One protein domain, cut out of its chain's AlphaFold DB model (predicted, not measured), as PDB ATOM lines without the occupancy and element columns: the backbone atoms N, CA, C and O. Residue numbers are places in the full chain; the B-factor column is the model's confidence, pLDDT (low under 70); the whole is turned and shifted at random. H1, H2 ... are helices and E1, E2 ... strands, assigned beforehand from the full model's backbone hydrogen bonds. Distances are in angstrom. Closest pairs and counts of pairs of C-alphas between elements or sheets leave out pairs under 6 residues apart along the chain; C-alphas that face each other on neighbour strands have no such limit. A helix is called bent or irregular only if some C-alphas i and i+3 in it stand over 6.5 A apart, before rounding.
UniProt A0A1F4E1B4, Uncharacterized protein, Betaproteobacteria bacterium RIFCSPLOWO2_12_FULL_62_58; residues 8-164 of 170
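What this domain is: This is residues 8 to 164 of the 170 residues of an uncharacterized protein of Betaproteobacteria bacterium RIFCSPLOWO2_12_FULL_62_58 (UniProt A0A1F4E1B4). A long, twisted hairpin of strands E1 and E2 forms the middle, with short E3 joined to the part of E2 beyond its bend; H1 covers one face of this sheet and H5 is over the opposite face. H2 packs on H1 and H3 folds back on H2, while at one end of the longest axis a small hairpin of E4 and E5 is set far from the sheet and makes much of the length. The printed part has 157 residues with five named helices and five named strands, in the order H1 E1 E2 E3 H2 H3 H4 H5 E4 E5; the sheets, E1 - E2 - E3 and E4 - E5, are both antiparallel, and the class is mixed, helices and strands. The whole is loose, with a radius of gyration of the C-alphas of 19.0 A and spans of 61 by 46 by 28 A.

How they stand to each other: Begin with E1, residues 32 to 42, E2, residues 48 to 63, and E3, residues 69 to 73: they form a meander, each strand the antiparallel neighbour of the one before. E1 and E2 are a hairpin; look at N 38 and O 53, 2.8 A apart, within hydrogen-bond range. E2 bends by 68 degrees at residue 58, and past that bend it forms a hairpin with E3, where N 62 and O 70 are 2.9 A apart, within hydrogen-bond range. The sheet is twisted, its C-alphas lying up to 4.4 A off the best plane. Over E1 and E2 you find H1, residues 8 to 22, on the sheet at a height of 8.4 A; the closest C-alphas of H1 and E2 are those of Val 20 and Gly 59, 6.0 A apart. On the opposite face H5, residues 133 to 143, is over E2 at a height of 11.2 A and runs along the strands, at 10 degrees to E2 on the local plane. From H1 go outward to the hub, H2, residues 79 to 99, which is not on the sheet. H1 and H2 touch, closest at the C-alphas of Ala 15 and Ala 89, 5.2 A apart, and run opposite ways at a shallow tilt of 34.8 degrees, only just short of steep. With residues 90 to 98 alone H2 touches H3, residues 105 to 112, in a helical hairpin; the C-alphas of Leu 94 and Ala 108 are the closest, 5.6 A apart. H4, residues 115 to 119, is irregular, with C-alphas 116 and 119 at 7.2 A, and it only just touches H2, with 3 pairs of C-alphas within 8 A, the closest being Gln 86 and Gly 117 at 7.0 A. In H1, H2, H3 and H5 every O i to N i+4 pair is within hydrogen-bond range; in H4 0 of 1 is, against 1 of 2 O i to N i+3 pairs. Last come E4, residues 153 to 157, and E5, residues 160 to 163, a hairpin in which N 154 and O 162 are 2.8 A apart, within hydrogen-bond range; both are apart from E1, E2 and E3.

Where its parts are: Find C-alpha 8 at (-31.851, 15.224, -29.236); from there H1 runs 21.6 A to C-alpha 22. E1 measures 30.4 A and E2 40.3 A, from C-alpha 48 at (-25.148, 18.596, -14.541) to C-alpha 63; E3 measures 13.0 A. H2 spans 30.1 A, H3 10.4 A, H4 9.1 A and H5 15.3 A. E4 measures 12.2 A, and E5 runs 10.1 A to C-alpha 163 at (-16.344, 12.189, -4.035).

The domain as a whole: The two C-alphas farthest apart, those of Ala 65 and Asp 157, are 61.3 A apart. The printed part has no cut. The link from H4 to H5, residues 120 to 132, is long. The mean pLDDT of the printed part is 87.1; look for values under 70 at residues 115 to 126 and 147 to 148.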
ATOM      1  N   THR A   8     -33.238  14.925 -28.857       87.38
ATOM      2  CA  THR A   8     -31.851  15.224 -29.236       87.38
ATOM      3  C   THR A   8     -31.111  14.000 -29.786       87.38
ATOM      4  O   THR A   8     -30.453  14.108 -30.818       87.38
ATOM      5  N   LEU A   9     -31.236  12.838 -29.131       89.00
ATOM      6  CA  LEU A   9     -30.589  11.597 -29.566       89.00
ATOM      7  C   LEU A   9     -31.175  11.133 -30.902       89.00
ATOM      8  O   LEU A   9     -30.422  10.847 -31.827       89.00
ATOM      9  N   HIS A  10     -32.500  11.198 -31.032       92.00
ATOM     10  CA  HIS A  10     -33.188  10.846 -32.270       92.00
ATOM     11  C   HIS A  10     -32.724  11.704 -33.452       92.00
ATOM     12  O   HIS A  10     -32.389  11.196 -34.521       92.00
ATOM     13  N   ILE A  11     -32.657  13.028 -33.261       92.69
ATOM     14  CA  ILE A  11     -32.179  13.952 -34.295       92.69
ATOM     15  C   ILE A  11     -30.739  13.617 -34.690       92.69
ATOM     16  O   ILE A  11     -30.441  13.564 -35.885       92.69
ATOM     17  N   PHE A  12     -29.870  13.364 -33.710       91.94
ATOM     18  CA  PHE A  12     -28.480  12.998 -33.956       91.94
ATOM     19  C   PHE A  12     -28.370  11.687 -34.746       91.94
ATOM     20  O   PHE A  12     -27.791  11.682 -35.831       91.94
ATOM     21  N   LEU A  13     -28.995  10.604 -34.273       93.62
ATOM     22  CA  LEU A  13     -28.956   9.301 -34.943       93.62
ATOM     23  C   LEU A  13     -29.593   9.348 -36.337       93.62
ATOM     24  O   LEU A  13     -29.094   8.694 -37.244       93.62
ATOM     25  N   SER A  14     -30.621  10.174 -36.558       95.12
ATOM     26  CA  SER A  14     -31.207  10.366 -37.894       95.12
ATOM     27  C   SER A  14     -30.260  11.059 -38.883       95.12
ATOM     28  O   SER A  14     -30.336  10.821 -40.088       95.12
ATOM     29  N   ALA A  15     -29.390  11.955 -38.401       95.00
ATOM     30  CA  ALA A  15     -28.382  12.603 -39.232       95.00
ATOM     31  C   ALA A  15     -27.247  11.627 -39.560       95.00
ATOM     32  O   ALA A  15     -26.845  11.539 -40.719       95.00
ATOM     33  N   VAL A  16     -26.806  10.849 -38.564       94.38
ATOM     34  CA  VAL A  16     -25.813   9.784 -38.749       94.38
ATOM     35  C   VAL A  16     -26.327   8.722 -39.719       94.38
ATOM     36  O   VAL A  16     -25.639   8.415 -40.682       94.38
ATOM     37  N   GLU A  17     -27.552   8.220 -39.539       96.06
ATOM     38  CA  GLU A  17     -28.143   7.212 -40.427       96.06
ATOM     39  C   GLU A  17     -28.175   7.688 -41.880       96.06
ATOM     40  O   GLU A  17     -27.804   6.945 -42.785       96.06
ATOM     41  N   HIS A  18     -28.587   8.938 -42.099       95.81
ATOM     42  CA  HIS A  18     -28.640   9.509 -43.436       95.81
ATOM     43  C   HIS A  18     -27.257   9.571 -44.093       95.81
ATOM     44  O   HIS A  18     -27.116   9.138 -45.233       95.81
ATOM     45  N   GLY A  19     -26.247  10.066 -43.375       95.19
ATOM     46  CA  GLY A  19     -24.895  10.170 -43.915       95.19
ATOM     47  C   GLY A  19     -24.226   8.820 -44.139       95.19
ATOM     48  O   GLY A  19     -23.708   8.569 -45.220       95.19
ATOM     49  N   VAL A  20     -24.316   7.903 -43.171       95.31
ATOM     50  CA  VAL A  20     -23.781   6.539 -43.318       95.31
ATOM     51  C   VAL A  20     -24.437   5.838 -44.511       95.31
ATOM     52  O   VAL A  20     -23.740   5.204 -45.302       95.31
ATOM     53  N   ARG A  21     -25.752   6.013 -44.718       96.00
ATOM     54  CA  ARG A  21     -26.457   5.498 -45.903       96.00
ATOM     55  C   ARG A  21     -25.925   6.101 -47.204       96.00
ATOM     56  O   ARG A  21     -25.710   5.360 -48.155       96.00
ATOM     57  N   GLN A  22     -25.688   7.414 -47.259       95.44
ATOM     58  CA  GLN A  22     -25.098   8.074 -48.435       95.44
ATOM     59  C   GLN A  22     -23.681   7.570 -48.741       95.44
ATOM     60  O   GLN A  22     -23.293   7.492 -49.905       95.44
ATOM     61  N   CYS A  23     -22.940   7.174 -47.708       95.56
ATOM     62  CA  CYS A  23     -21.611   6.586 -47.817       95.56
ATOM     63  C   CYS A  23     -21.617   5.071 -48.095       95.56
ATOM     64  O   CYS A  23     -20.535   4.503 -48.228       95.56
ATOM     65  N   SER A  24     -22.780   4.410 -48.170       95.81
ATOM     66  CA  SER A  24     -22.911   2.953 -48.330       95.81
ATOM     67  C   SER A  24     -23.430   2.596 -49.733       95.81
ATOM     68  O   SER A  24     -24.637   2.671 -49.982       95.81
ATOM     69  N   PRO A  25     -22.559   2.210 -50.686       93.19
ATOM     70  CA  PRO A  25     -22.991   1.842 -52.032       93.19
ATOM     71  C   PRO A  25     -23.973   0.666 -52.008       93.19
ATOM     72  O   PRO A  25     -23.732  -0.334 -51.343       93.19
ATOM     73  N   GLY A  26     -25.070   0.770 -52.759       89.62
ATOM     74  CA  GLY A  26     -26.092  -0.283 -52.818       89.62
ATOM     75  C   GLY A  26     -27.088  -0.279 -51.655       89.62
ATOM     76  O   GLY A  26     -27.984  -1.117 -51.642       89.62
ATOM     77  N   ALA A  27     -26.981   0.663 -50.713       92.69
ATOM     78  CA  ALA A  27     -27.977   0.845 -49.667       92.69
ATOM     79  C   ALA A  27     -29.288   1.421 -50.222       92.69
ATOM     80  O   ALA A  27     -29.316   2.523 -50.783       92.69
ATOM     81  N   GLY A  28     -30.396   0.706 -50.026       91.12
ATOM     82  CA  GLY A  28     -31.726   1.200 -50.350       91.12
ATOM     83  C   GLY A  28     -32.251   2.241 -49.350       91.12
ATOM     84  O   GLY A  28     -31.694   2.444 -48.264       91.12
ATOM     85  N   PRO A  29     -33.370   2.916 -49.671       90.25
ATOM     86  CA  PRO A  29     -33.976   3.930 -48.805       90.25
ATOM     87  C   PRO A  29     -34.508   3.363 -47.479       90.25
ATOM     88  O   PRO A  29     -34.703   4.130 -46.536       90.25
ATOM     89  N   ALA A  30     -34.734   2.047 -47.404       91.62
ATOM     90  CA  ALA A  30     -35.196   1.356 -46.204       91.62
ATOM     91  C   ALA A  30     -34.055   0.900 -45.278       91.62
ATOM     92  O   ALA A  30     -34.327   0.491 -44.149       91.62
ATOM     93  N   SER A  31     -32.797   0.982 -45.725       95.75
ATOM     94  CA  SER A  31     -31.632   0.550 -44.947       95.75
ATOM     95  C   SER A  31     -31.466   1.352 -43.649       95.75
ATOM     96  O   SER A  31     -31.706   2.557 -43.621       95.75
ATOM     97  N   ARG A  32     -31.056   0.724 -42.549       96.12
ATOM     98  CA  ARG A  32     -30.972   1.342 -41.211       96.12
ATOM     99  C   ARG A  32     -29.596   1.136 -40.599       96.12
ATOM    100  O   ARG A  32     -28.966   0.113 -40.840       96.12
ATOM    101  N   ILE A  33     -29.138   2.071 -39.774       96.12
ATOM    102  CA  ILE A  33     -27.913   1.854 -38.986       96.12
ATOM    103  C   ILE A  33     -28.179   0.917 -37.803       96.12
ATOM    104  O   ILE A  33     -29.286   0.868 -37.265       96.12
ATOM    105  N   GLY A  34     -27.134   0.220 -37.357       94.56
ATOM    106  CA  GLY A  34     -27.080  -0.374 -36.022       94.56
ATOM    107  C   GLY A  34     -26.337   0.563 -35.072       94.56
ATOM    108  O   GLY A  34     -25.221   0.976 -35.381       94.56
ATOM    109  N   ALA A  35     -26.935   0.910 -33.928       93.06
ATOM    110  CA  ALA A  35     -26.306   1.795 -32.950       93.06
ATOM    111  C   ALA A  35     -26.668   1.437 -31.502       93.06
ATOM    112  O   ALA A  35     -27.790   1.018 -31.215       93.06
ATOM    113  N   VAL A  36     -25.728   1.671 -30.584       91.94
ATOM    114  CA  VAL A  36     -25.934   1.607 -29.131       91.94
ATOM    115  C   VAL A  36     -25.588   2.964 -28.532       91.94
ATOM    116  O   VAL A  36     -24.488   3.473 -28.743       91.94
ATOM    117  N   ALA A  37     -26.519   3.547 -27.778       90.56
ATOM    118  CA  ALA A  37     -26.348   4.847 -27.138       90.56
ATOM    119  C   ALA A  37     -26.274   4.718 -25.610       90.56
ATOM    120  O   ALA A  37     -27.097   4.049 -24.984       90.56
ATOM    121  N   PHE A  38     -25.318   5.419 -25.005       88.94
ATOM    122  CA  PHE A  38     -25.084   5.483 -23.565       88.94
ATOM    123  C   PHE A  38     -25.316   6.913 -23.088       88.94
ATOM    124  O   PHE A  38     -24.638   7.832 -23.541       88.94
ATOM    125  N   ILE A  39     -26.266   7.115 -22.173       86.12
ATOM    126  CA  ILE A  39     -26.630   8.446 -21.667       86.12
ATOM    127  C   ILE A  39     -25.854   8.732 -20.383       86.12
ATOM    128  O   ILE A  39     -26.042   8.056 -19.371       86.12
ATOM    129  N   HIS A  40     -25.021   9.767 -20.404       84.38
ATOM    130  CA  HIS A  40     -24.282  10.267 -19.245       84.38
ATOM    131  C   HIS A  40     -24.919  11.576 -18.778       84.38
ATOM    132  O   HIS A  40     -25.315  12.405 -19.592       84.38
ATOM    133  N   ARG A  41     -25.075  11.759 -17.464       83.00
ATOM    134  CA  ARG A  41     -25.810  12.906 -16.883       83.00
ATOM    135  C   ARG A  41     -24.928  13.882 -16.110       83.00
ATOM    136  O   ARG A  41     -25.357  15.006 -15.851       83.00
ATOM    137  N   PHE A  42     -23.721  13.457 -15.757       79.00
ATOM    138  CA  PHE A  42     -22.806  14.209 -14.910       79.00
ATOM    139  C   PHE A  42     -21.456  14.383 -15.595       79.00
ATOM    140  O   PHE A  42     -21.000  13.513 -16.340       79.00
ATOM    141  N   GLY A  43     -20.831  15.531 -15.346       76.25
ATOM    142  CA  GLY A  43     -19.438  15.768 -15.688       76.25
ATOM    143  C   GLY A  43     -18.504  15.226 -14.606       76.25
ATOM    144  O   GLY A  43     -18.931  14.825 -13.525       76.25
ATOM    145  N   ALA A  44     -17.198  15.277 -14.873       74.06
ATOM    146  CA  ALA A  44     -16.175  14.857 -13.914       74.06
ATOM    147  C   ALA A  44     -16.295  15.489 -12.502       74.06
ATOM    148  O   ALA A  44     -16.010  14.766 -11.546       74.06
ATOM    149  N   PRO A  45     -16.711  16.766 -12.327       73.56
ATOM    150  CA  PRO A  45     -16.930  17.367 -11.008       73.56
ATOM    151  C   PRO A  45     -18.376  17.206 -10.486       73.56
ATOM    152  O   PRO A  45     -18.825  18.021  -9.690       73.56
ATOM    153  N   LEU A  46     -19.131  16.200 -10.948       76.69
ATOM    154  CA  LEU A  46     -20.543  15.957 -10.593       76.69
ATOM    155  C   LEU A  46     -21.516  17.091 -10.961       76.69
ATOM    156  O   LEU A  46     -22.658  17.112 -10.503       76.69
ATOM    157  N   ASN A  47     -21.107  18.014 -11.830       76.12
ATOM    158  CA  ASN A  47     -22.001  19.040 -12.353       76.12
ATOM    159  C   ASN A  47     -23.001  18.430 -13.357       76.12
ATOM    160  O   ASN A  47     -22.643  17.480 -14.064       76.12
ATOM    161  N   PRO A  48     -24.221  18.987 -13.484       78.88
ATOM    162  CA  PRO A  48     -25.148  18.596 -14.541       78.88
ATOM    163  C   PRO A  48     -24.491  18.760 -15.917       78.88
ATOM    164  O   PRO A  48     -24.093  19.860 -16.299       78.88
ATOM    165  N   HIS A  49     -24.345  17.655 -16.644       79.50
ATOM    166  CA  HIS A  49     -23.730  17.624 -17.969       79.50
ATOM    167  C   HIS A  49     -24.276  16.430 -18.754       79.50
ATOM    168  O   HIS A  49     -23.663  15.360 -18.822       79.50
ATOM    169  N   VAL A  50     -25.478  16.598 -19.308       82.12
ATOM    170  CA  VAL A  50     -26.143  15.538 -20.067       82.12
ATOM    171  C   VAL A  50     -25.522  15.436 -21.455       82.12
ATOM    172  O   VAL A  50     -25.597  16.374 -22.240       82.12
ATOM    173  N   HIS A  51     -24.934  14.286 -21.757       83.62
ATOM    174  CA  HIS A  51     -24.354  13.958 -23.055       83.62
ATOM    175  C   HIS A  51     -24.555  12.471 -23.344       83.62
ATOM    176  O   HIS A  51     -24.917  11.696 -22.457       83.62
ATOM    177  N   PHE A  52     -24.356  12.061 -24.590       85.94
ATOM    178  CA  PHE A  52     -24.446  10.660 -24.972       85.94
ATOM    179  C   PHE A  52     -23.215  10.233 -25.759       85.94
ATOM    180  O   PHE A  52     -22.681  10.994 -26.562       85.94
ATOM    181  N   HIS A  53     -22.789   8.998 -25.517       87.62
ATOM    182  CA  HIS A  53     -21.840   8.291 -26.363       87.62
ATOM    183  C   HIS A  53     -22.620   7.319 -27.240       87.62
ATOM    184  O   HIS A  53     -23.423   6.546 -26.721       87.62
ATOM    185  N   CYS A  54     -22.384   7.343 -28.547       88.94
ATOM    186  CA  CYS A  54     -23.006   6.417 -29.487       88.94
ATOM    187  C   CYS A  54     -21.921   5.571 -30.146       88.94
ATOM    188  O   CYS A  54     -20.963   6.121 -30.680       88.94
ATOM    189  N   VAL A  55     -22.091   4.252 -30.126       90.50
ATOM    190  CA  VAL A  55     -21.314   3.321 -30.949       90.50
ATOM    191  C   VAL A  55     -22.197   2.940 -32.125       90.50
ATOM    192  O   VAL A  55     -23.298   2.428 -31.919       90.50
ATOM    193  N   VAL A  56     -21.743   3.236 -33.338       91.12
ATOM    194  CA  VAL A  56     -22.502   3.039 -34.578       91.12
ATOM    195  C   VAL A  56     -21.712   2.100 -35.475       91.12
ATOM    196  O   VAL A  56     -20.500   2.243 -35.598       91.12
ATOM    197  N   VAL A  57     -22.393   1.127 -36.076       91.81
ATOM    198  CA  VAL A  57     -21.782   0.241 -37.074       91.81
ATOM    199  C   VAL A  57     -21.422   1.060 -38.318       91.81
ATOM    200  O   VAL A  57     -22.219   1.886 -38.760       91.81
ATOM    201  N   GLU A  58     -20.244   0.819 -38.898       91.19
ATOM    202  CA  GLU A  58     -19.737   1.503 -40.101       91.19
ATOM    203  C   GLU A  58     -20.434   1.003 -41.387       91.19
ATOM    204  O   GLU A  58     -19.835   0.441 -42.302       91.19
ATOM    205  N   GLY A  59     -21.756   1.149 -41.435       94.25
ATOM    206  CA  GLY A  59     -22.596   0.694 -42.534       94.25
ATOM    207  C   GLY A  59     -24.066   0.633 -42.150       94.25
ATOM    208  O   GLY A  59     -24.481   1.047 -41.063       94.25
ATOM    209  N   VAL A  60     -24.870   0.099 -43.059       96.81
ATOM    210  CA  VAL A  60     -26.318  -0.030 -42.890       96.81
ATOM    211  C   VAL A  60     -26.787  -1.451 -43.158       96.81
ATOM    212  O   VAL A  60     -26.178  -2.207 -43.908       96.81
ATOM    213  N   PHE A  61     -27.904  -1.799 -42.540       96.50
ATOM    214  CA  PHE A  61     -28.583  -3.074 -42.684       96.50
ATOM    215  C   PHE A  61     -29.874  -2.882 -43.469       96.50
ATOM    216  O   PHE A  61     -30.645  -1.966 -43.185       96.50
ATOM    217  N   GLU A  62     -30.145  -3.757 -44.424       94.75
ATOM    218  CA  GLU A  62     -31.393  -3.784 -45.180       94.75
ATOM    219  C   GLU A  62     -31.997  -5.184 -45.118       94.75
ATOM    220  O   GLU A  62     -31.293  -6.178 -45.288       94.75
ATOM    221  N   ALA A  63     -33.293  -5.263 -44.822       91.81
ATOM    222  CA  ALA A  63     -34.002  -6.534 -44.814       91.81
ATOM    223  C   ALA A  63     -34.285  -6.978 -46.254       91.81
ATOM    224  O   ALA A  63     -34.714  -6.168 -47.077       91.81
ATOM    225  N   ASP A  64     -34.075  -8.257 -46.547       86.62
ATOM    226  CA  ASP A  64     -34.488  -8.843 -47.818       86.62
ATOM    227  C   ASP A  64     -35.953  -9.314 -47.781       86.62
ATOM    228  O   ASP A  64     -36.596  -9.398 -46.732       86.62
ATOM    229  N   ALA A  65     -36.499  -9.633 -48.957       84.88
ATOM    230  CA  ALA A  65     -37.880 -10.097 -49.092       84.88
ATOM    231  C   ALA A  65     -38.137 -11.482 -48.457       84.88
ATOM    232  O   ALA A  65     -39.290 -11.837 -48.223       84.88
ATOM    233  N   ALA A  66     -37.087 -12.262 -48.191       88.62
ATOM    234  CA  ALA A  66     -37.141 -13.574 -47.553       88.62
ATOM    235  C   ALA A  66     -36.952 -13.505 -46.021       88.62
ATOM    236  O   ALA A  66     -36.981 -14.543 -45.358       88.62
ATOM    237  N   GLY A  67     -36.799 -12.303 -45.448       86.19
ATOM    238  CA  GLY A  67     -36.604 -12.077 -44.015       86.19
ATOM    239  C   GLY A  67     -35.146 -12.148 -43.544       86.19
ATOM    240  O   GLY A  67     -34.903 -12.111 -42.337       86.19
ATOM    241  N   GLY A  68     -34.181 -12.250 -44.458       91.06
ATOM    242  CA  GLY A  68     -32.761 -12.088 -44.169       91.06
ATOM    243  C   GLY A  68     -32.354 -10.619 -44.036       91.06
ATOM    244  O   GLY A  68     -33.153  -9.700 -44.225       91.06
ATOM    245  N   VAL A  69     -31.093 -10.396 -43.663       92.69
ATOM    246  CA  VAL A  69     -30.516  -9.060 -43.480       92.69
ATOM    247  C   VAL A  69     -29.214  -8.970 -44.262       92.69
ATOM    248  O   VAL A  69     -28.302  -9.772 -44.060       92.69
ATOM    249  N   HIS A  70     -29.114  -7.960 -45.118       93.19
ATOM    250  CA  HIS A  70     -27.902  -7.617 -45.844       93.19
ATOM    251  C   HIS A  70     -27.214  -6.425 -45.193       93.19
ATOM    252  O   HIS A  70     -27.854  -5.424 -44.880       93.19
ATOM    253  N   PHE A  71     -25.902  -6.533 -45.012       94.62
ATOM    254  CA  PHE A  71     -25.062  -5.435 -44.555       94.62
ATOM    255  C   PHE A  71     -24.390  -4.758 -45.750       94.62
ATOM    256  O   PHE A  71     -23.769  -5.432 -46.572       94.62
ATOM    257  N   GLN A  72     -24.511  -3.435 -45.830       95.31
ATOM    258  CA  GLN A  72     -23.814  -2.584 -46.789       95.31
ATOM    259  C   GLN A  72     -22.822  -1.704 -46.031       95.31
ATOM    260  O   GLN A  72     -23.214  -0.852 -45.234       95.31
ATOM    261  N   GLU A  73     -21.536  -1.933 -46.275       94.06
ATOM    262  CA  GLU A  73     -20.432  -1.194 -45.660       94.06
ATOM    263  C   GLU A  73     -20.397   0.265 -46.147       94.06
ATOM    264  O   GLU A  73     -20.543   0.540 -47.344       94.06
ATOM    265  N   ALA A  74     -20.136   1.202 -45.230       93.75
ATOM    266  CA  ALA A  74     -20.026   2.628 -45.532       93.75
ATOM    267  C   ALA A  74     -18.663   2.996 -46.149       93.75
ATOM    268  O   ALA A  74     -17.866   3.730 -45.572       93.75
ATOM    269  N   ARG A  75     -18.401   2.517 -47.366       91.31
ATOM    270  CA  ARG A  75     -17.118   2.702 -48.077       91.31
ATOM    271  C   ARG A  75     -16.742   4.156 -48.384       91.31
ATOM    272  O   ARG A  75     -15.600   4.422 -48.743       91.31
ATOM    273  N   GLY A  76     -17.691   5.086 -48.292       87.94
ATOM    274  CA  GLY A  76     -17.491   6.518 -48.526       87.94
ATOM    275  C   GLY A  76     -17.322   7.367 -47.263       87.94
ATOM    276  O   GLY A  76     -17.486   8.581 -47.351       87.94
ATOM    277  N   LEU A  77     -17.079   6.775 -46.088       90.00
ATOM    278  CA  LEU A  77     -17.032   7.504 -44.815       90.00
ATOM    279  C   LEU A  77     -15.683   8.221 -44.595       90.00
ATOM    280  O   LEU A  77     -14.895   7.863 -43.723       90.00
ATOM    281  N   SER A  78     -15.397   9.236 -45.413       90.69
ATOM    282  CA  SER A  78     -14.186  10.057 -45.287       90.69
ATOM    283  C   SER A  78     -14.285  11.080 -44.137       90.69
ATOM    284  O   SER A  78     -15.386  11.365 -43.655       90.69
ATOM    285  N   PRO A  79     -13.166  11.691 -43.699       88.81
ATOM    286  CA  PRO A  79     -13.188  12.792 -42.729       88.81
ATOM    287  C   PRO A  79     -14.102  13.956 -43.137       88.81
ATOM    288  O   PRO A  79     -14.778  14.543 -42.293       88.81
ATOM    289  N   GLU A  80     -14.165  14.270 -44.431       90.56
ATOM    290  CA  GLU A  80     -15.061  15.287 -44.984       90.56
ATOM    291  C   GLU A  80     -16.528  14.877 -44.810       90.56
ATOM    292  O   GLU A  80     -17.320  15.660 -44.284       90.56
ATOM    293  N   ALA A  81     -16.874  13.629 -45.152       92.06
ATOM    294  CA  ALA A  81     -18.222  13.098 -44.962       92.06
ATOM    295  C   ALA A  81     -18.636  13.113 -43.478       92.06
ATOM    296  O   ALA A  81     -19.751  13.506 -43.140       92.06
ATOM    297  N   LEU A  82     -17.727  12.763 -42.563       90.06
ATOM    298  CA  LEU A  82     -17.970  12.860 -41.118       90.06
ATOM    299  C   LEU A  82     -18.223  14.306 -40.676       90.06
ATOM    300  O   LEU A  82     -19.143  14.563 -39.892       90.06
ATOM    301  N   GLY A  83     -17.460  15.259 -41.217       89.62
ATOM    302  CA  GLY A  83     -17.672  16.689 -41.000       89.62
ATOM    303  C   GLY A  83     -19.054  17.158 -41.466       89.62
ATOM    304  O   GLY A  83     -19.730  17.901 -40.747       89.62
ATOM    305  N   GLU A  84     -19.518  16.684 -42.622       91.81
ATOM    306  CA  GLU A  84     -20.852  16.979 -43.160       91.81
ATOM    307  C   GLU A  84     -21.977  16.383 -42.301       91.81
ATOM    308  O   GLU A  84     -22.979  17.058 -42.022       91.81
ATOM    309  N   ILE A  85     -21.805  15.150 -41.817       92.88
ATOM    310  CA  ILE A  85     -22.747  14.503 -40.893       92.88
ATOM    311  C   ILE A  85     -22.829  15.294 -39.589       92.88
ATOM    312  O   ILE A  85     -23.927  15.619 -39.124       92.88
ATOM    313  N   GLN A  86     -21.678  15.659 -39.017       90.38
ATOM    314  CA  GLN A  86     -21.600  16.457 -37.797       90.38
ATOM    315  C   GLN A  86     -22.275  17.824 -37.976       90.38
ATOM    316  O   GLN A  86     -23.057  18.254 -37.121       90.38
ATOM    317  N   ALA A  87     -22.014  18.508 -39.093       89.69
ATOM    318  CA  ALA A  87     -22.644  19.785 -39.417       89.69
ATOM    319  C   ALA A  87     -24.166  19.641 -39.563       89.69
ATOM    320  O   ALA A  87     -24.922  20.435 -38.999       89.69
ATOM    321  N   THR A  88     -24.627  18.589 -40.241       92.94
ATOM    322  CA  THR A  88     -26.053  18.292 -40.415       92.94
ATOM    323  C   THR A  88     -26.740  18.031 -39.079       92.94
ATOM    324  O   THR A  88     -27.800  18.605 -38.810       92.94
ATOM    325  N   ALA A  89     -26.140  17.210 -38.213       91.31
ATOM    326  CA  ALA A  89     -26.652  16.948 -36.873       91.31
ATOM    327  C   ALA A  89     -26.763  18.249 -36.063       91.31
ATOM    328  O   ALA A  89     -27.824  18.534 -35.504       91.31
ATOM    329  N   ARG A  90     -25.716  19.088 -36.084       90.12
ATOM    330  CA  ARG A  90     -25.694  20.396 -35.408       90.12
ATOM    331  C   ARG A  90     -26.820  21.307 -35.895       90.12
ATOM    332  O   ARG A  90     -27.588  21.817 -35.082       90.12
ATOM    333  N   ILE A  91     -26.970  21.475 -37.209       91.94
ATOM    334  CA  ILE A  91     -28.014  22.324 -37.805       91.94
ATOM    335  C   ILE A  91     -29.407  21.840 -37.396       91.94
ATOM    336  O   ILE A  91     -30.250  22.644 -36.991       91.94
ATOM    337  N   ARG A  92     -29.662  20.528 -37.476       93.62
ATOM    338  CA  ARG A  92     -30.962  19.952 -37.104       93.62
ATOM    339  C   ARG A  92     -31.254  20.142 -35.617       93.62
ATOM    340  O   ARG A  92     -32.378  20.504 -35.278       93.62
ATOM    341  N   LEU A  93     -30.261  19.948 -34.749       91.50
ATOM    342  CA  LEU A  93     -30.395  20.144 -33.305       91.50
ATOM    343  C   LEU A  93     -30.715  21.596 -32.954       91.50
ATOM    344  O   LEU A  93     -31.726  21.849 -32.301       91.50
ATOM    345  N   LEU A  94     -29.909  22.547 -33.434       92.19
ATOM    346  CA  LEU A  94     -30.111  23.973 -33.165       92.19
ATOM    347  C   LEU A  94     -31.480  24.436 -33.668       92.19
ATOM    348  O   LEU A  94     -32.245  25.036 -32.917       92.19
ATOM    349  N   ARG A  95     -31.852  24.049 -34.896       93.62
ATOM    350  CA  ARG A  95     -33.183  24.331 -35.447       93.62
ATOM    351  C   ARG A  95     -34.291  23.781 -34.551       93.62
ATOM    352  O   ARG A  95     -35.267  24.483 -34.294       93.62
ATOM    353  N   ALA A  96     -34.157  22.545 -34.085       92.69
ATOM    354  CA  ALA A  96     -35.180  21.887 -33.286       92.69
ATOM    355  C   ALA A  96     -35.289  22.451 -31.858       92.69
ATOM    356  O   ALA A  96     -36.367  22.386 -31.268       92.69
ATOM    357  N   LEU A  97     -34.206  23.000 -31.298       91.75
ATOM    358  CA  LEU A  97     -34.225  23.726 -30.024       91.75
ATOM    359  C   LEU A  97     -34.882  25.100 -30.184       91.75
ATOM    360  O   LEU A  97     -35.774  25.445 -29.409       91.75
ATOM    361  N   THR A  98     -34.529  25.836 -31.239       94.75
ATOM    362  CA  THR A  98     -35.140  27.133 -31.559       94.75
ATOM    363  C   THR A  98     -36.634  27.009 -31.841       94.75
ATOM    364  O   THR A  98     -37.428  27.790 -31.328       94.75
ATOM    365  N   GLN A  99     -37.056  26.003 -32.612       93.56
ATOM    366  CA  GLN A  99     -38.477  25.756 -32.894       93.56
ATOM    367  C   GLN A  99     -39.295  25.425 -31.638       93.56
ATOM    368  O   GLN A  99     -40.501  25.649 -31.627       93.56
ATOM    369  N   ARG A 100     -38.650  24.905 -30.589       93.25
ATOM    370  CA  ARG A 100     -39.282  24.605 -29.297       93.25
ATOM    371  C   ARG A 100     -39.222  25.770 -28.305       93.25
ATOM    372  O   ARG A 100     -39.705  25.612 -27.191       93.25
ATOM    373  N   GLY A 101     -38.618  26.902 -28.675       94.06
ATOM    374  CA  GLY A 101     -38.413  28.038 -27.770       94.06
ATOM    375  C   GLY A 101     -37.400  27.765 -26.654       94.06
ATOM    376  O   GLY A 101     -37.402  28.465 -25.651       94.06
ATOM    377  N   LEU A 102     -36.552  26.740 -26.805       91.50
ATOM    378  CA  LEU A 102     -35.522  26.373 -25.822       91.50
ATOM    379  C   LEU A 102     -34.181  27.073 -26.077       91.50
ATOM    380  O   LEU A 102     -33.264  26.946 -25.272       91.50
ATOM    381  N   LEU A 103     -34.047  27.749 -27.221       92.25
ATOM    382  CA  LEU A 103     -32.839  28.450 -27.638       92.25
ATOM    383  C   LEU A 103     -33.210  29.646 -28.519       92.25
ATOM    384  O   LEU A 103     -33.929  29.481 -29.510       92.25
ATOM    385  N   GLU A 104     -32.696  30.829 -28.194       95.50
ATOM    386  CA  GLU A 104     -32.911  32.031 -28.999       95.50
ATOM    387  C   GLU A 104     -32.267  31.906 -30.383       95.50
ATOM    388  O   GLU A 104     -31.260  31.222 -30.577       95.50
ATOM    389  N   ARG A 105     -32.835  32.592 -31.383       92.81
ATOM    390  CA  ARG A 105     -32.301  32.537 -32.759       92.81
ATOM    391  C   ARG A 105     -30.871  33.065 -32.851       92.81
ATOM    392  O   ARG A 105     -30.078  32.506 -33.603       92.81
ATOM    393  N   ALA A 106     -30.566  34.130 -32.112       93.31
ATOM    394  CA  ALA A 106     -29.229  34.712 -32.075       93.31
ATOM    395  C   ALA A 106     -28.217  33.727 -31.469       93.31
ATOM    396  O   ALA A 106     -27.159  33.501 -32.055       93.31
ATOM    397  N   ASP A 107     -28.586  33.061 -30.372       92.25
ATOM    398  CA  ASP A 107     -27.742  32.052 -29.728       92.25
ATOM    399  C   ASP A 107     -27.529  30.842 -30.640       92.25
ATOM    400  O   ASP A 107     -26.402  30.389 -30.813       92.25
ATOM    401  N   ALA A 108     -28.578  30.362 -31.314       90.50
ATOM    402  CA  ALA A 108     -28.456  29.293 -32.303       90.50
ATOM    403  C   ALA A 108     -27.505  29.655 -33.457       90.50
ATOM    404  O   ALA A 108     -26.729  28.809 -33.898       90.50
ATOM    405  N   GLN A 109     -27.534  30.901 -33.944       89.00
ATOM    406  CA  GLN A 109     -26.598  31.366 -34.973       89.00
ATOM    407  C   GLN A 109     -25.159  31.403 -34.451       89.00
ATOM    408  O   GLN A 109     -24.263  30.886 -35.118       89.00
ATOM    409  N   ALA A 110     -24.947  31.945 -33.248       89.31
ATOM    410  CA  ALA A 110     -23.631  31.988 -32.618       89.31
ATOM    411  C   ALA A 110     -23.065  30.574 -32.396       89.31
ATOM    412  O   ALA A 110     -21.939  30.293 -32.797       89.31
ATOM    413  N   MET A 111     -23.868  29.659 -31.844       87.31
ATOM    414  CA  MET A 111     -23.496  28.258 -31.620       87.31
ATOM    415  C   MET A 111     -23.211  27.505 -32.924       87.31
ATOM    416  O   MET A 111     -22.353  26.625 -32.967       87.31
ATOM    417  N   GLY A 112     -23.919  27.842 -34.005       84.88
ATOM    418  CA  GLY A 112     -23.698  27.251 -35.325       84.88
ATOM    419  C   GLY A 112     -22.313  27.552 -35.906       84.88
ATOM    420  O   GLY A 112     -21.799  26.729 -36.672       84.88
ATOM    421  N   ALA A 113     -21.727  28.686 -35.508       84.56
ATOM    422  CA  ALA A 113     -20.425  29.181 -35.941       84.56
ATOM    423  C   ALA A 113     -19.255  28.750 -35.037       84.56
ATOM    424  O   ALA A 113     -18.115  29.092 -35.332       84.56
ATOM    425  N   TRP A 114     -19.506  28.027 -33.939       83.38
ATOM    426  CA  TRP A 114     -18.439  27.554 -33.056       83.38
ATOM    427  C   TRP A 114     -17.567  26.484 -33.721       83.38
ATOM    428  O   TRP A 114     -18.071  25.542 -34.345       83.38
ATOM    429  N   ASP A 115     -16.258  26.600 -33.502       69.44
ATOM    430  CA  ASP A 115     -15.278  25.593 -33.899       69.44
ATOM    431  C   ASP A 115     -15.510  24.260 -33.168       69.44
ATOM    432  O   ASP A 115     -16.187  24.183 -32.136       69.44
ATOM    433  N   GLN A 116     -14.948  23.175 -33.712       66.31
ATOM    434  CA  GLN A 116     -15.009  21.827 -33.120       66.31
ATOM    435  C   GLN A 116     -16.444  21.313 -32.872       66.31
ATOM    436  O   GLN A 116     -16.698  20.503 -31.981       66.31
ATOM    437  N   GLY A 117     -17.415  21.788 -33.660       63.59
ATOM    438  CA  GLY A 117     -18.792  21.292 -33.631       63.59
ATOM    439  C   GLY A 117     -19.655  21.806 -32.482       63.59
ATOM    440  O   GLY A 117     -20.761  21.296 -32.303       63.59
ATOM    441  N   GLY A 118     -19.190  22.791 -31.708       61.97
ATOM    442  CA  GLY A 118     -19.995  23.453 -30.676       61.97
ATOM    443  C   GLY A 118     -20.562  22.509 -29.607       61.97
ATOM    444  O   GLY A 118     -21.697  22.678 -29.167       61.97
ATOM    445  N   GLY A 119     -19.796  21.477 -29.230       63.91
ATOM    446  CA  GLY A 119     -20.210  20.445 -28.269       63.91
ATOM    447  C   GLY A 119     -20.875  19.210 -28.893       63.91
ATOM    448  O   GLY A 119     -21.215  18.278 -28.172       63.91
ATOM    449  N   SER A 120     -21.029  19.173 -30.221       60.09
ATOM    450  CA  SER A 120     -21.472  17.999 -30.986       60.09
ATOM    451  C   SER A 120     -20.297  17.467 -31.806       60.09
ATOM    452  O   SER A 120     -20.097  17.896 -32.940       60.09
ATOM    453  N   SER A 121     -19.491  16.582 -31.222       65.94
ATOM    454  CA  SER A 121     -18.367  15.942 -31.916       65.94
ATOM    455  C   SER A 121     -18.786  14.560 -32.416       65.94
ATOM    456  O   SER A 121     -19.356  13.772 -31.659       65.94
ATOM    457  N   LEU A 122     -18.526  14.289 -33.694       66.44
ATOM    458  CA  LEU A 122     -18.582  12.963 -34.295       66.44
ATOM    459  C   LEU A 122     -17.152  12.592 -34.687       66.44
ATOM    460  O   LEU A 122     -16.583  13.192 -35.593       66.44
ATOM    461  N   ASP A 123     -16.578  11.623 -33.983       66.75
ATOM    462  CA  ASP A 123     -15.232  11.128 -34.241       66.75
ATOM    463  C   ASP A 123     -15.306   9.679 -34.730       66.75
ATOM    464  O   ASP A 123     -15.985   8.852 -34.119       66.75
ATOM    465  N   ALA A 124     -14.616   9.386 -35.832       63.47
ATOM    466  CA  ALA A 124     -14.410   8.027 -36.336       63.47
ATOM    467  C   ALA A 124     -12.913   7.692 -36.431       63.47
ATOM    468  O   ALA A 124     -12.507   6.837 -37.213       63.47
ATOM    469  N   SER A 125     -12.069   8.381 -35.652       60.59
ATOM    470  CA  SER A 125     -10.621   8.138 -35.647       60.59
ATOM    471  C   SER A 125     -10.262   6.771 -35.049       60.59
ATOM    472  O   SER A 125      -9.156   6.269 -35.254       60.59
ATOM    473  N   VAL A 126     -11.205   6.151 -34.334       65.06
ATOM    474  CA  VAL A 126     -11.085   4.810 -33.770       65.06
ATOM    475  C   VAL A 126     -11.911   3.838 -34.607       65.06
ATOM    476  O   VAL A 126     -13.127   3.746 -34.445       65.06
ATOM    477  N   ARG A 127     -11.232   3.081 -35.472       70.62
ATOM    478  CA  ARG A 127     -11.803   1.936 -36.190       70.62
ATOM    479  C   ARG A 127     -11.553   0.660 -35.391       70.62
ATOM    480  O   ARG A 127     -10.434   0.416 -34.944       70.62
ATOM    481  N   ILE A 128     -12.603  -0.129 -35.185       78.94
ATOM    482  CA  ILE A 128     -12.533  -1.447 -34.548       78.94
ATOM    483  C   ILE A 128     -12.988  -2.448 -35.599       78.94
ATOM    484  O   ILE A 128     -14.144  -2.409 -36.018       78.94
ATOM    485  N   GLU A 129     -12.071  -3.303 -36.046       82.12
ATOM    486  CA  GLU A 129     -12.395  -4.337 -37.028       82.12
ATOM    487  C   GLU A 129     -13.392  -5.348 -36.447       82.12
ATOM    488  O   GLU A 129     -13.469  -5.549 -35.231       82.12
ATOM    489  N   ALA A 130     -14.165  -5.999 -37.317       79.75
ATOM    490  CA  ALA A 130     -15.275  -6.862 -36.911       79.75
ATOM    491  C   ALA A 130     -14.836  -8.027 -35.999       79.75
ATOM    492  O   ALA A 130     -15.583  -8.448 -35.108       79.75
ATOM    493  N   GLU A 131     -13.621  -8.531 -36.203       86.56
ATOM    494  CA  GLU A 131     -13.030  -9.635 -35.450       86.56
ATOM    495  C   GLU A 131     -12.372  -9.189 -34.134       86.56
ATOM    496  O   GLU A 131     -12.083 -10.029 -33.279       86.56
ATOM    497  N   ASP A 132     -12.168  -7.884 -33.922       90.62
ATOM    498  CA  ASP A 132     -11.493  -7.341 -32.742       90.62
ATOM    499  C   ASP A 132     -12.458  -7.191 -31.557       90.62
ATOM    500  O   ASP A 132     -12.899  -6.107 -31.153       90.62
ATOM    501  N   ARG A 133     -12.824  -8.347 -30.998       91.44
ATOM    502  CA  ARG A 133     -13.754  -8.448 -29.869       91.44
ATOM    503  C   ARG A 133     -13.227  -7.762 -28.611       91.44
ATOM    504  O   ARG A 133     -14.032  -7.190 -27.874       91.44
ATOM    505  N   ASP A 134     -11.916  -7.769 -28.401       92.81
ATOM    506  CA  ASP A 134     -11.283  -7.185 -27.218       92.81
ATOM    507  C   ASP A 134     -11.357  -5.653 -27.247       92.81
ATOM    508  O   ASP A 134     -11.753  -5.028 -26.255       92.81
ATOM    509  N   ASN A 135     -11.054  -5.015 -28.386       89.56
ATOM    510  CA  ASN A 135     -11.221  -3.565 -28.501       89.56
ATOM    511  C   ASN A 135     -12.692  -3.150 -28.523       89.56
ATOM    512  O   ASN A 135     -13.020  -2.115 -27.936       89.56
ATOM    513  N   LEU A 136     -13.586  -3.949 -29.119       90.00
ATOM    514  CA  LEU A 136     -15.026  -3.694 -29.042       90.00
ATOM    515  C   LEU A 136     -15.508  -3.704 -27.587       90.00
ATOM    516  O   LEU A 136     -16.201  -2.779 -27.157       90.00
ATOM    517  N   GLU A 137     -15.110  -4.708 -26.803       91.50
ATOM    518  CA  GLU A 137     -15.427  -4.767 -25.378       91.50
ATOM    519  C   GLU A 137     -14.864  -3.549 -24.636       91.50
ATOM    520  O   GLU A 137     -15.579  -2.915 -23.856       91.50
ATOM    521  N   ARG A 138     -13.611  -3.168 -24.909       90.62
ATOM    522  CA  ARG A 138     -12.977  -1.991 -24.304       90.62
ATOM    523  C   ARG A 138     -13.742  -0.700 -24.610       90.62
ATOM    524  O   ARG A 138     -13.961   0.095 -23.695       90.62
ATOM    525  N   LEU A 139     -14.183  -0.504 -25.854       88.81
ATOM    526  CA  LEU A 139     -14.987   0.654 -26.257       88.81
ATOM    527  C   LEU A 139     -16.351   0.655 -25.561       88.81
ATOM    528  O   LEU A 139     -16.752   1.669 -24.992       88.81
ATOM    529  N   LEU A 140     -17.047  -0.483 -25.551       90.62
ATOM    530  CA  LEU A 140     -18.352  -0.590 -24.902       90.62
ATOM    531  C   LEU A 140     -18.244  -0.354 -23.393       90.62
ATOM    532  O   LEU A 140     -19.058   0.383 -22.846       90.62
ATOM    533  N   ARG A 141     -17.216  -0.887 -22.720       89.19
ATOM    534  CA  ARG A 141     -16.937  -0.603 -21.300       89.19
ATOM    535  C   ARG A 141     -16.642   0.873 -21.060       89.19
ATOM    536  O   ARG A 141     -17.121   1.434 -20.078       89.19
ATOM    537  N   TYR A 142     -15.888   1.507 -21.955       86.19
ATOM    538  CA  TYR A 142     -15.612   2.938 -21.884       86.19
ATOM    539  C   TYR A 142     -16.898   3.770 -21.986       86.19
ATOM    540  O   TYR A 142     -17.121   4.656 -21.158       86.19
ATOM    541  N   CYS A 143     -17.776   3.471 -22.947       87.94
ATOM    542  CA  CYS A 143     -19.054   4.168 -23.099       87.94
ATOM    543  C   CYS A 143     -20.040   3.849 -21.962       87.94
ATOM    544  O   CYS A 143     -20.782   4.728 -21.528       87.94
ATOM    545  N   ALA A 144     -20.023   2.619 -21.443       87.38
ATOM    546  CA  ALA A 144     -20.870   2.155 -20.343       87.38
ATOM    547  C   ALA A 144     -20.350   2.538 -18.951       87.38
ATOM    548  O   ALA A 144     -20.949   2.132 -17.952       87.38
ATOM    549  N   ARG A 145     -19.232   3.276 -18.861       82.50
ATOM    550  CA  ARG A 145     -18.630   3.640 -17.575       82.50
ATOM    551  C   ARG A 145     -19.665   4.313 -16.659       82.50
ATOM    552  O   ARG A 145     -20.501   5.080 -17.151       82.50
ATOM    553  N   PRO A 146     -19.609   4.064 -15.340       72.00
ATOM    554  CA  PRO A 146     -20.510   4.711 -14.399       72.00
ATOM    555  C   PRO A 146     -20.419   6.236 -14.510       72.00
ATOM    556  O   PRO A 146     -19.366   6.794 -14.815       72.00
ATOM    557  N   ALA A 147     -21.532   6.919 -14.229       66.75
ATOM    558  CA  ALA A 147     -21.617   8.378 -14.331       66.75
ATOM    559  C   ALA A 147     -20.666   9.119 -13.368       66.75
ATOM    560  O   ALA A 147     -20.457  10.322 -13.512       66.75
ATOM    561  N   ILE A 148     -20.104   8.396 -12.397       69.00
ATOM    562  CA  ILE A 148     -19.106   8.862 -11.442       69.00
ATOM    563  C   ILE A 148     -17.912   7.910 -11.483       69.00
ATOM    564  O   ILE A 148     -18.085   6.699 -11.609       69.00
ATOM    565  N   ALA A 149     -16.702   8.450 -11.367       73.38
ATOM    566  CA  ALA A 149     -15.504   7.637 -11.193       73.38
ATOM    567  C   ALA A 149     -15.598   6.917  -9.839       73.38
ATOM    568  O   ALA A 149     -15.477   7.561  -8.796       73.38
ATOM    569  N   LEU A 150     -15.872   5.609  -9.844       73.75
ATOM    570  CA  LEU A 150     -16.053   4.828  -8.614       73.75
ATOM    571  C   LEU A 150     -14.782   4.830  -7.764       73.75
ATOM    572  O   LEU A 150     -14.866   4.868  -6.544       73.75
ATOM    573  N   GLU A 151     -13.613   4.888  -8.399       75.94
ATOM    574  CA  GLU A 151     -12.315   5.028  -7.742       75.94
ATOM    575  C   GLU A 151     -12.151   6.342  -6.960       75.94
ATOM    576  O   GLU A 151     -11.233   6.462  -6.153       75.94
ATOM    577  N   ARG A 152     -13.035   7.323  -7.179       79.50
ATOM    578  CA  ARG A 152     -13.058   8.608  -6.462       79.50
ATOM    579  C   ARG A 152     -14.174   8.698  -5.433       79.50
ATOM    580  O   ARG A 152     -14.274   9.714  -4.755       79.50
ATOM    581  N   LEU A 153     -15.027   7.680  -5.345       85.44
ATOM    582  CA  LEU A 153     -16.092   7.608  -4.360       85.44
ATOM    583  C   LEU A 153     -15.590   6.835  -3.141       85.44
ATOM    584  O   LEU A 153     -15.147   5.694  -3.257       85.44
ATOM    585  N   ARG A 154     -15.688   7.443  -1.963       87.56
ATOM    586  CA  ARG A 154     -15.263   6.835  -0.706       87.56
ATOM    587  C   ARG A 154     -16.372   6.937   0.329       87.56
ATOM    588  O   ARG A 154     -16.898   8.020   0.564       87.56
ATOM    589  N   GLU A 155     -16.726   5.820   0.949       92.31
ATOM    590  CA  GLU A 155     -17.608   5.818   2.117       92.31
ATOM    591  C   GLU A 155     -16.818   6.258   3.343       92.31
ATOM    592  O   GLU A 155     -15.729   5.746   3.605       92.31
ATOM    593  N   ILE A 156     -17.355   7.242   4.061       93.31
ATOM    594  CA  ILE A 156     -16.801   7.684   5.343       93.31
ATOM    595  C   ILE A 156     -17.615   7.075   6.487       93.31
ATOM    596  O   ILE A 156     -17.039   6.678   7.496       93.31
ATOM    597  N   ASP A 157     -18.932   6.947   6.309       93.38
ATOM    598  CA  ASP A 157     -19.831   6.210   7.198       93.38
ATOM    599  C   ASP A 157     -21.119   5.793   6.446       93.38
ATOM    600  O   ASP A 157     -21.331   6.255   5.319       93.38
ATOM    601  N   PRO A 158     -22.026   4.995   7.058       92.31
ATOM    602  CA  PRO A 158     -23.221   4.466   6.386       92.31
ATOM    603  C   PRO A 158     -24.197   5.507   5.815       92.31
ATOM    604  O   PRO A 158     -25.154   5.143   5.131       92.31
ATOM    605  N   ARG A 159     -24.032   6.792   6.141       92.56
ATOM    606  CA  ARG A 159     -24.860   7.899   5.644       92.56
ATOM    607  C   ARG A 159     -24.089   8.874   4.761       92.56
ATOM    608  O   ARG A 159     -24.724   9.730   4.145       92.56
ATOM    609  N   HIS A 160     -22.765   8.760   4.679       89.88
ATOM    610  CA  HIS A 160     -21.926   9.754   4.021       89.88
ATOM    611  C   HIS A 160     -20.920   9.119   3.056       89.88
ATOM    612  O   HIS A 160     -20.037   8.346   3.431       89.88
ATOM    613  N   LEU A 161     -21.023   9.543   1.798       89.62
ATOM    614  CA  LEU A 161     -20.057   9.281   0.739       89.62
ATOM    615  C   LEU A 161     -19.346  10.592   0.385       89.62
ATOM    616  O   LEU A 161     -19.984  11.641   0.291       89.62
ATOM    617  N   VAL A 162     -18.041  10.528   0.143       88.06
ATOM    618  CA  VAL A 162     -17.234  11.634  -0.380       88.06
ATOM    619  C   VAL A 162     -16.768  11.298  -1.785       88.06
ATOM    620  O   VAL A 162     -16.337  10.181  -2.056       88.06
ATOM    621  N   TYR A 163     -16.866  12.277  -2.680       85.06
ATOM    622  CA  TYR A 163     -16.344  12.189  -4.035       85.06
ATOM    623  C   TYR A 163     -15.165  13.150  -4.198       85.06
ATOM    624  O   TYR A 163     -15.320  14.364  -4.051       85.06
ATOM    625  N   GLU A 164     -13.988  12.615  -4.508       83.44
ATOM    626  CA  GLU A 164     -12.781  13.412  -4.726       83.44
ATOM    627  C   GLU A 164     -12.765  13.981  -6.155       83.44
ATOM    628  O   GLU A 164     -12.669  13.254  -7.143       83.44
TER     629      GLU A 164